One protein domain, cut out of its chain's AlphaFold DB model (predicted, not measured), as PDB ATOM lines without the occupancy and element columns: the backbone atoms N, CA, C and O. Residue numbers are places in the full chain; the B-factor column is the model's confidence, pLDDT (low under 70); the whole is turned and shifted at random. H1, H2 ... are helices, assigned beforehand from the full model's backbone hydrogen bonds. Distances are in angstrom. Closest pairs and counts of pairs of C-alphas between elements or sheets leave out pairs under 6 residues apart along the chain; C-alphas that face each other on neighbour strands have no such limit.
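What this domain is: This is residues 19 to 39 and 53 to 91 of the 177 residues of an uncharacterized protein of Microscillaceae bacterium (UniProt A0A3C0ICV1). Two helices, H2 and H1, lie loosely side by side as a narrow V, running opposite ways and meeting where H1 ends. H2 lies along the long axis, with residues 53 to 60 before it and residues 76 to 80 after it adding to the length, and residues 76 to 91 loop out and fold back near Met 80. The printed part has 60 residues, with two named helices in the order H1, H2 and no named strand; the class is all helix, though 28 residues, under half, are in named elements. It is loose, with a radius of gyration of the C-alphas of 13.3 A, and spans 43 by 23 by 17 A.

How they stand to each other: H2, residues 61 to 75, touches H1, residues 19 to 31, through residues 28 to 31 of H1 alone. The closest C-alphas are those of Asp 31 and Asn 66, 6.4 A apart. The helices stand at a shallow tilt of 30 degrees, opposite ways. In H1 and H2 every O i to N i+4 pair is within hydrogen-bond range.

Where its parts are: H2 is 21.6 A long, ending at C-alpha 75 (146.419, 159.275, 241.259). H1 is 18.4 A long, from C-alpha 19 (165.279, 153.439, 246.189).

The domain as a whole: The C-alphas of Met 53 and Met 80 are farthest apart, 43.8 A. Residues 40 to 52 are not printed; C-alphas 39 and 53 are 19.8 A apart across this cut, in the link from H1 to H2. The model's pLDDT is under 70 at residues 36 to 39, 53 to 58 and 77 to 83.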
ATOM      1  N   ASP A  19     164.309 152.600 246.895       76.88
ATOM      2  CA  ASP A  19     165.279 153.439 246.189       76.88
ATOM      3  C   ASP A  19     164.822 153.745 244.756       76.88
ATOM      4  O   ASP A  19     164.982 154.865 244.274       76.88
ATOM      5  N   GLU A  20     164.182 152.779 244.092       79.56
ATOM      6  CA  GLU A  20     163.647 152.948 242.742       79.56
ATOM      7  C   GLU A  20     162.452 153.906 242.732       79.56
ATOM      8  O   GLU A  20     162.464 154.881 241.983       79.56
ATOM      9  N   THR A  21     161.478 153.716 243.628       79.38
ATOM     10  CA  THR A  21     160.359 154.654 243.811       79.38
ATOM     11  C   THR A  21     160.858 156.067 244.120       79.38
ATOM     12  O   THR A  21     160.350 157.040 243.563       79.38
ATOM     13  N   CYS A  22     161.868 156.199 244.988       81.06
ATOM     14  CA  CYS A  22     162.443 157.496 245.333       81.06
ATOM     15  C   CYS A  22     163.121 158.154 244.125       81.06
ATOM     16  O   CYS A  22     162.870 159.329 243.861       81.06
ATOM     17  N   ARG A  23     163.903 157.393 243.349       82.38
ATOM     18  CA  ARG A  23     164.529 157.872 242.110       82.38
ATOM     19  C   ARG A  23     163.487 158.359 241.105       82.38
ATOM     20  O   ARG A  23     163.611 159.473 240.613       82.38
ATOM     21  N   MET A  24     162.434 157.577 240.861       83.94
ATOM     22  CA  MET A  24     161.352 157.955 239.941       83.94
ATOM     23  C   MET A  24     160.647 159.245 240.376       83.94
ATOM     24  O   MET A  24     160.285 160.076 239.544       83.94
ATOM     25  N   PHE A  25     160.472 159.436 241.685       82.62
ATOM     26  CA  PHE A  25     159.893 160.663 242.222       82.62
ATOM     27  C   PHE A  25     160.826 161.865 242.030       82.62
ATOM     28  O   PHE A  25     160.378 162.907 241.562       82.62
ATOM     29  N   ILE A  26     162.121 161.720 242.335       84.81
ATOM     30  CA  ILE A  26     163.127 162.781 242.152       84.81
ATOM     31  C   ILE A  26     163.237 163.188 240.677       84.81
ATOM     32  O   ILE A  26     163.267 164.381 240.378       84.81
ATOM     33  N   GLU A  27     163.237 162.224 239.757       86.19
ATOM     34  CA  GLU A  27     163.245 162.484 238.310       86.19
ATOM     35  C   GLU A  27     162.006 163.282 237.886       86.19
ATOM     36  O   GLU A  27     162.125 164.313 237.225       86.19
ATOM     37  N   SER A  28     160.819 162.887 238.356       85.62
ATOM     38  CA  SER A  28     159.593 163.628 238.062       85.62
ATOM     39  C   SER A  28     159.596 165.047 238.647       85.62
ATOM     40  O   SER A  28     159.117 165.977 237.997       85.62
ATOM     41  N   LEU A  29     160.158 165.246 239.845       84.25
ATOM     42  CA  LEU A  29     160.333 166.579 240.435       84.25
ATOM     43  C   LEU A  29     161.249 167.461 239.574       84.25
ATOM     44  O   LEU A  29     160.898 168.610 239.300       84.25
ATOM     45  N   SER A  30     162.368 166.912 239.097       85.44
ATOM     46  CA  SER A  30     163.297 167.600 238.192       85.44
ATOM     47  C   SER A  30     162.597 168.052 236.902       85.44
ATOM     48  O   SER A  30     162.709 169.216 236.512       85.44
ATOM     49  N   ASP A  31     161.778 167.192 236.290       85.19
ATOM     50  CA  ASP A  31     161.001 167.523 235.082       85.19
ATOM     51  C   ASP A  31     159.981 168.653 235.307       85.19
ATOM     52  O   ASP A  31     159.659 169.424 234.395       85.19
ATOM     53  N   MET A  32     159.474 168.789 236.534       84.12
ATOM     54  CA  MET A  32     158.595 169.890 236.941       84.12
ATOM     55  C   MET A  32     159.364 171.179 237.288       84.12
ATOM     56  O   MET A  32     158.745 172.204 237.582       84.12
ATOM     57  N   GLY A  33     160.698 171.163 237.207       78.00
ATOM     58  CA  GLY A  33     161.575 172.285 237.537       78.00
ATOM     59  C   GLY A  33     161.955 172.368 239.017       78.00
ATOM     60  O   GLY A  33     162.406 173.426 239.455       78.00
ATOM     61  N   MET A  34     161.762 171.293 239.785       76.31
ATOM     62  CA  MET A  34     162.143 171.189 241.194       76.31
ATOM     63  C   MET A  34     163.344 170.251 241.350       76.31
ATOM     64  O   MET A  34     163.185 169.057 241.607       76.31
ATOM     65  N   ASN A  35     164.555 170.798 241.238       73.69
ATOM     66  CA  ASN A  35     165.773 170.033 241.501       73.69
ATOM     67  C   ASN A  35     165.943 169.841 243.010       73.69
ATOM     68  O   ASN A  35     166.282 170.762 243.755       73.69
ATOM     69  N   PHE A  36     165.651 168.633 243.477       66.44
ATOM     70  CA  PHE A  36     165.790 168.279 244.882       66.44
ATOM     71  C   PHE A  36     167.279 168.055 245.206       66.44
ATOM     72  O   PHE A  36     167.970 167.375 244.458       66.44
ATOM     73  N   TYR A  37     167.767 168.621 246.315       66.12
ATOM     74  CA  TYR A  37     169.181 168.594 246.747       66.12
ATOM     75  C   TYR A  37     170.197 169.396 245.911       66.12
ATOM     76  O   TYR A  37     171.383 169.364 246.233       66.12
ATOM     77  N   GLU A  38     169.754 170.193 244.939       66.69
ATOM     78  CA  GLU A  38     170.613 171.126 244.196       66.69
ATOM     79  C   GLU A  38     170.094 172.566 244.349       66.69
ATOM     80  O   GLU A  38     169.376 173.067 243.481       66.69
ATOM     81  N   PRO A  39     170.391 173.251 245.473       59.53
ATOM     82  CA  PRO A  39     170.054 174.662 245.598       59.53
ATOM     83  C   PRO A  39     170.832 175.462 244.545       59.53
ATOM     84  O   PRO A  39     172.048 175.322 244.428       59.53
ATOM     85  N   MET A  53     156.795 188.783 240.010       55.28
ATOM     86  CA  MET A  53     156.329 187.490 239.457       55.28
ATOM     87  C   MET A  53     156.855 186.218 240.154       55.28
ATOM     88  O   MET A  53     156.930 185.160 239.527       55.28
ATOM     89  N   PHE A  54     157.167 186.265 241.454       57.81
ATOM     90  CA  PHE A  54     157.719 185.113 242.193       57.81
ATOM     91  C   PHE A  54     156.857 183.844 242.125       57.81
ATOM     92  O   PHE A  54     157.373 182.750 241.911       57.81
ATOM     93  N   ASN A  55     155.533 183.979 242.227       59.12
ATOM     94  CA  ASN A  55     154.604 182.845 242.211       59.12
ATOM     95  C   ASN A  55     154.317 182.285 240.807       59.12
ATOM     96  O   ASN A  55     153.598 181.299 240.694       59.12
ATOM     97  N   ARG A  56     154.844 182.901 239.741       63.97
ATOM     98  CA  ARG A  56     154.576 182.509 238.343       63.97
ATOM     99  C   ARG A  56     155.835 182.211 237.538       63.97
ATOM    100  O   ARG A  56     155.735 181.543 236.517       63.97
ATOM    101  N   ALA A  57     157.008 182.640 238.007       63.28
ATOM    102  CA  ALA A  57     158.291 182.410 237.337       63.28
ATOM    103  C   ALA A  57     158.634 180.916 237.169       63.28
ATOM    104  O   ALA A  57     159.413 180.536 236.297       63.28
ATOM    105  N   TRP A  58     158.033 180.046 237.984       67.19
ATOM    106  CA  TRP A  58     158.225 178.604 237.890       67.19
ATOM    107  C   TRP A  58     157.337 177.940 236.819       67.19
ATOM    108  O   TRP A  58     157.649 176.827 236.396       67.19
ATOM    109  N   ILE A  59     156.295 178.617 236.319       70.19
ATOM    110  CA  ILE A  59     155.326 178.067 235.360       70.19
ATOM    111  C   ILE A  59     155.787 178.341 233.928       70.19
ATOM    112  O   ILE A  59     155.865 179.480 233.476       70.19
ATOM    113  N   SER A  60     156.043 177.270 233.183       80.50
ATOM    114  CA  SER A  60     156.225 177.288 231.731       80.50
ATOM    115  C   SER A  60     155.327 176.229 231.103       80.50
ATOM    116  O   SER A  60     154.916 175.293 231.790       80.50
ATOM    117  N   THR A  61     155.033 176.331 229.803       81.44
ATOM    118  CA  THR A  61     154.185 175.346 229.105       81.44
ATOM    119  C   THR A  61     154.689 173.917 229.309       81.44
ATOM    120  O   THR A  61     153.896 173.026 229.587       81.44
ATOM    121  N   ASN A  62     156.010 173.711 229.262       84.56
ATOM    122  CA  ASN A  62     156.627 172.403 229.488       84.56
ATOM    123  C   ASN A  62     156.426 171.920 230.939       84.56
ATOM    124  O   ASN A  62     155.894 170.835 231.173       84.56
ATOM    125  N   ARG A  63     156.755 172.762 231.930       84.75
ATOM    126  CA  ARG A  63     156.622 172.405 233.353       84.75
ATOM    127  C   ARG A  63     155.169 172.149 233.754       84.75
ATOM    128  O   ARG A  63     154.910 171.250 234.548       84.75
ATOM    129  N   LEU A  64     154.217 172.893 233.189       87.31
ATOM    130  CA  LEU A  64     152.791 172.697 233.451       87.31
ATOM    131  C   LEU A  64     152.306 171.333 232.938       87.31
ATOM    132  O   LEU A  64     151.624 170.616 233.667       87.31
ATOM    133  N   THR A  65     152.709 170.937 231.727       89.19
ATOM    134  CA  THR A  65     152.397 169.606 231.187       89.19
ATOM    135  C   THR A  65     152.972 168.491 232.061       89.19
ATOM    136  O   THR A  65     152.257 167.538 232.375       89.19
ATOM    137  N   ASN A  66     154.220 168.627 232.523       89.19
ATOM    138  CA  ASN A  66     154.843 167.630 233.402       89.19
ATOM    139  C   ASN A  66     154.125 167.514 234.752       89.19
ATOM    140  O   ASN A  66     153.981 166.413 235.274       89.19
ATOM    141  N   ARG A  67     153.592 168.617 235.290       89.00
ATOM    142  CA  ARG A  67     152.802 168.609 236.533       89.00
ATOM    143  C   ARG A  67     151.457 167.921 236.386       89.00
ATOM    144  O   ARG A  67     151.061 167.169 237.273       89.00
ATOM    145  N   TYR A  68     150.765 168.144 235.273       91.06
ATOM    146  CA  TYR A  68     149.528 167.419 234.984       91.06
ATOM    147  C   TYR A  68     149.779 165.923 234.867       91.06
ATOM    148  O   TYR A  68     149.082 165.140 235.513       91.06
ATOM    149  N   LYS A  69     150.834 165.544 234.140       89.88
ATOM    150  CA  LYS A  69     151.255 164.150 234.030       89.88
ATOM    151  C   LYS A  69     151.601 163.554 235.395       89.88
ATOM    152  O   LYS A  69     151.130 162.470 235.705       89.88
ATOM    153  N   PHE A  70     152.346 164.275 236.232       89.25
ATOM    154  CA  PHE A  70     152.676 163.834 237.588       89.25
ATOM    155  C   PHE A  70     151.426 163.558 238.432       89.25
ATOM    156  O   PHE A  70     151.328 162.502 239.049       89.25
ATOM    157  N   ILE A  71     150.454 164.475 238.441       90.56
ATOM    158  CA  ILE A  71     149.194 164.303 239.185       90.56
ATOM    159  C   ILE A  71     148.421 163.086 238.667       90.56
ATOM    160  O   ILE A  71     147.916 162.292 239.462       90.56
ATOM    161  N   GLU A  72     148.337 162.927 237.346       89.06
ATOM    162  CA  GLU A  72     147.669 161.787 236.725       89.06
ATOM    163  C   GLU A  72     148.350 160.471 237.109       89.06
ATOM    164  O   GLU A  72     147.687 159.560 237.599       89.06
ATOM    165  N   ASP A  73     149.670 160.391 236.951       87.44
ATOM    166  CA  ASP A  73     150.475 159.212 237.259       87.44
ATOM    167  C   ASP A  73     150.477 158.880 238.759       87.44
ATOM    168  O   ASP A  73     150.561 157.705 239.115       87.44
ATOM    169  N   LEU A  74     150.341 159.879 239.636       86.31
ATOM    170  CA  LEU A  74     150.239 159.707 241.086       86.31
ATOM    171  C   LEU A  74     148.882 159.126 241.501       86.31
ATOM    172  O   LEU A  74     148.830 158.208 242.324       86.31
ATOM    173  N   LEU A  75     147.794 159.671 240.945       86.25
ATOM    174  CA  LEU A  75     146.419 159.275 241.259       86.25
ATOM    175  C   LEU A  75     145.967 158.020 240.502       86.25
ATOM    176  O   LEU A  75     144.976 157.399 240.898       86.25
ATOM    177  N   ARG A  76     146.657 157.640 239.420       78.75
ATOM    178  CA  ARG A  76     146.339 156.443 238.639       78.75
ATOM    179  C   ARG A  76     146.544 155.192 239.475       78.75
ATOM    180  O   ARG A  76     147.662 154.735 239.683       78.75
ATOM    181  N   THR A  77     145.432 154.608 239.894       63.06
ATOM    182  CA  THR A  77     145.380 153.225 240.361       63.06
ATOM    183  C   THR A  77     144.870 152.387 239.197       63.06
ATOM    184  O   THR A  77     143.855 152.729 238.591       63.06
ATOM    185  N   ASP A  78     145.604 151.338 238.828       57.16
ATOM    186  CA  ASP A  78     145.159 150.410 237.786       57.16
ATOM    187  C   ASP A  78     143.783 149.828 238.165       57.16
ATOM    188  O   ASP A  78     143.506 149.579 239.342       57.16
ATOM    189  N   MET A  79     142.915 149.599 237.176       47.44
ATOM    190  CA  MET A  79     141.563 149.050 237.357       47.44
ATOM    191  C   MET A  79     141.574 147.673 238.045       47.44
ATOM    192  O   MET A  79     140.547 147.228 238.553       47.44
ATOM    193  N   MET A  80     142.741 147.022 238.090       47.78
ATOM    194  CA  MET A  80     143.011 145.743 238.749       47.78
ATOM    195  C   MET A  80     143.697 145.878 240.125       47.78
ATOM    196  O   MET A  80     144.149 144.881 240.684       47.78
ATOM    197  N   GLY A  81     143.802 147.088 240.688       51.31
ATOM    198  CA  GLY A  81     144.464 147.326 241.979       51.31
ATOM    199  C   GLY A  81     145.995 147.306 241.915       51.31
ATOM    200  O   GLY A  81     146.651 147.082 242.932       51.31
ATOM    201  N   GLY A  82     146.565 147.521 240.727       59.34
ATOM    202  CA  GLY A  82     148.004 147.640 240.510       59.34
ATOM    203  C   GLY A  82     148.596 148.957 241.024       59.34
ATOM    204  O   GLY A  82     147.890 149.931 241.302       59.34
ATOM    205  N   ASN A  83     149.924 148.971 241.139       65.50
ATOM    206  CA  ASN A  83     150.688 150.145 241.536       65.50
ATOM    207  C   ASN A  83     150.596 151.263 240.483       65.50
ATOM    208  O   ASN A  83     150.482 151.013 239.283       65.50
ATOM    209  N   ASN A  84     150.678 152.504 240.952       72.31
ATOM    210  CA  ASN A  84     150.811 153.700 240.135       72.31
ATOM    211  C   ASN A  84     152.183 153.739 239.438       72.31
ATOM    212  O   ASN A  84     153.008 152.832 239.595       72.31
ATOM    213  N   ALA A  85     152.454 154.813 238.690       73.94
ATOM    214  CA  ALA A  85     153.723 154.957 237.974       73.94
ATOM    215  C   ALA A  85     154.958 154.920 238.893       73.94
ATOM    216  O   ALA A  85     156.046 154.673 238.405       73.94
ATOM    217  N   PHE A  86     154.798 155.122 240.202       75.50
ATOM    218  CA  PHE A  86     155.864 155.153 241.206       75.50
ATOM    219  C   PHE A  86     155.964 153.863 242.037       75.50
ATOM    220  O   PHE A  86     156.762 153.795 242.972       75.50
ATOM    221  N   GLY A  87     155.170 152.831 241.740       75.81
ATOM    222  CA  GLY A  87     155.258 151.550 242.447       75.81
ATOM    223  C   GLY A  87     154.444 151.461 243.747       75.81
ATOM    224  O   GLY A  87     154.659 150.529 244.517       75.81
ATOM    225  N   PHE A  88     153.495 152.374 243.992       76.25
ATOM    226  CA  PHE A  88     152.537 152.293 245.110       76.25
ATOM    227  C   PHE A  88     151.129 152.717 244.674       76.25
ATOM    228  O   PHE A  88     150.956 153.211 243.576       76.25
ATOM    229  N   SER A  89     150.093 152.557 245.492       78.12
ATOM    230  CA  SER A  89     148.755 153.090 245.179       78.12
ATOM    231  C   SER A  89     148.224 153.949 246.321       78.12
ATOM    232  O   SER A  89     148.570 153.746 247.488       78.12
ATOM    233  N   ILE A  90     147.405 154.947 245.979       82.69
ATOM    234  CA  ILE A  90     146.769 155.841 246.951       82.69
ATOM    235  C   ILE A  90     145.330 155.380 247.153       82.69
ATOM    236  O   ILE A  90     144.531 155.360 246.218       82.69
ATOM    237  N   ASN A  91     144.973 155.056 248.394       87.88
ATOM    238  CA  ASN A  91     143.594 154.733 248.733       87.88
ATOM    239  C   ASN A  91     142.782 156.021 248.964       87.88
ATOM    240  O   ASN A  91     142.732 156.551 250.076       87.88
TER     241      ASN A  91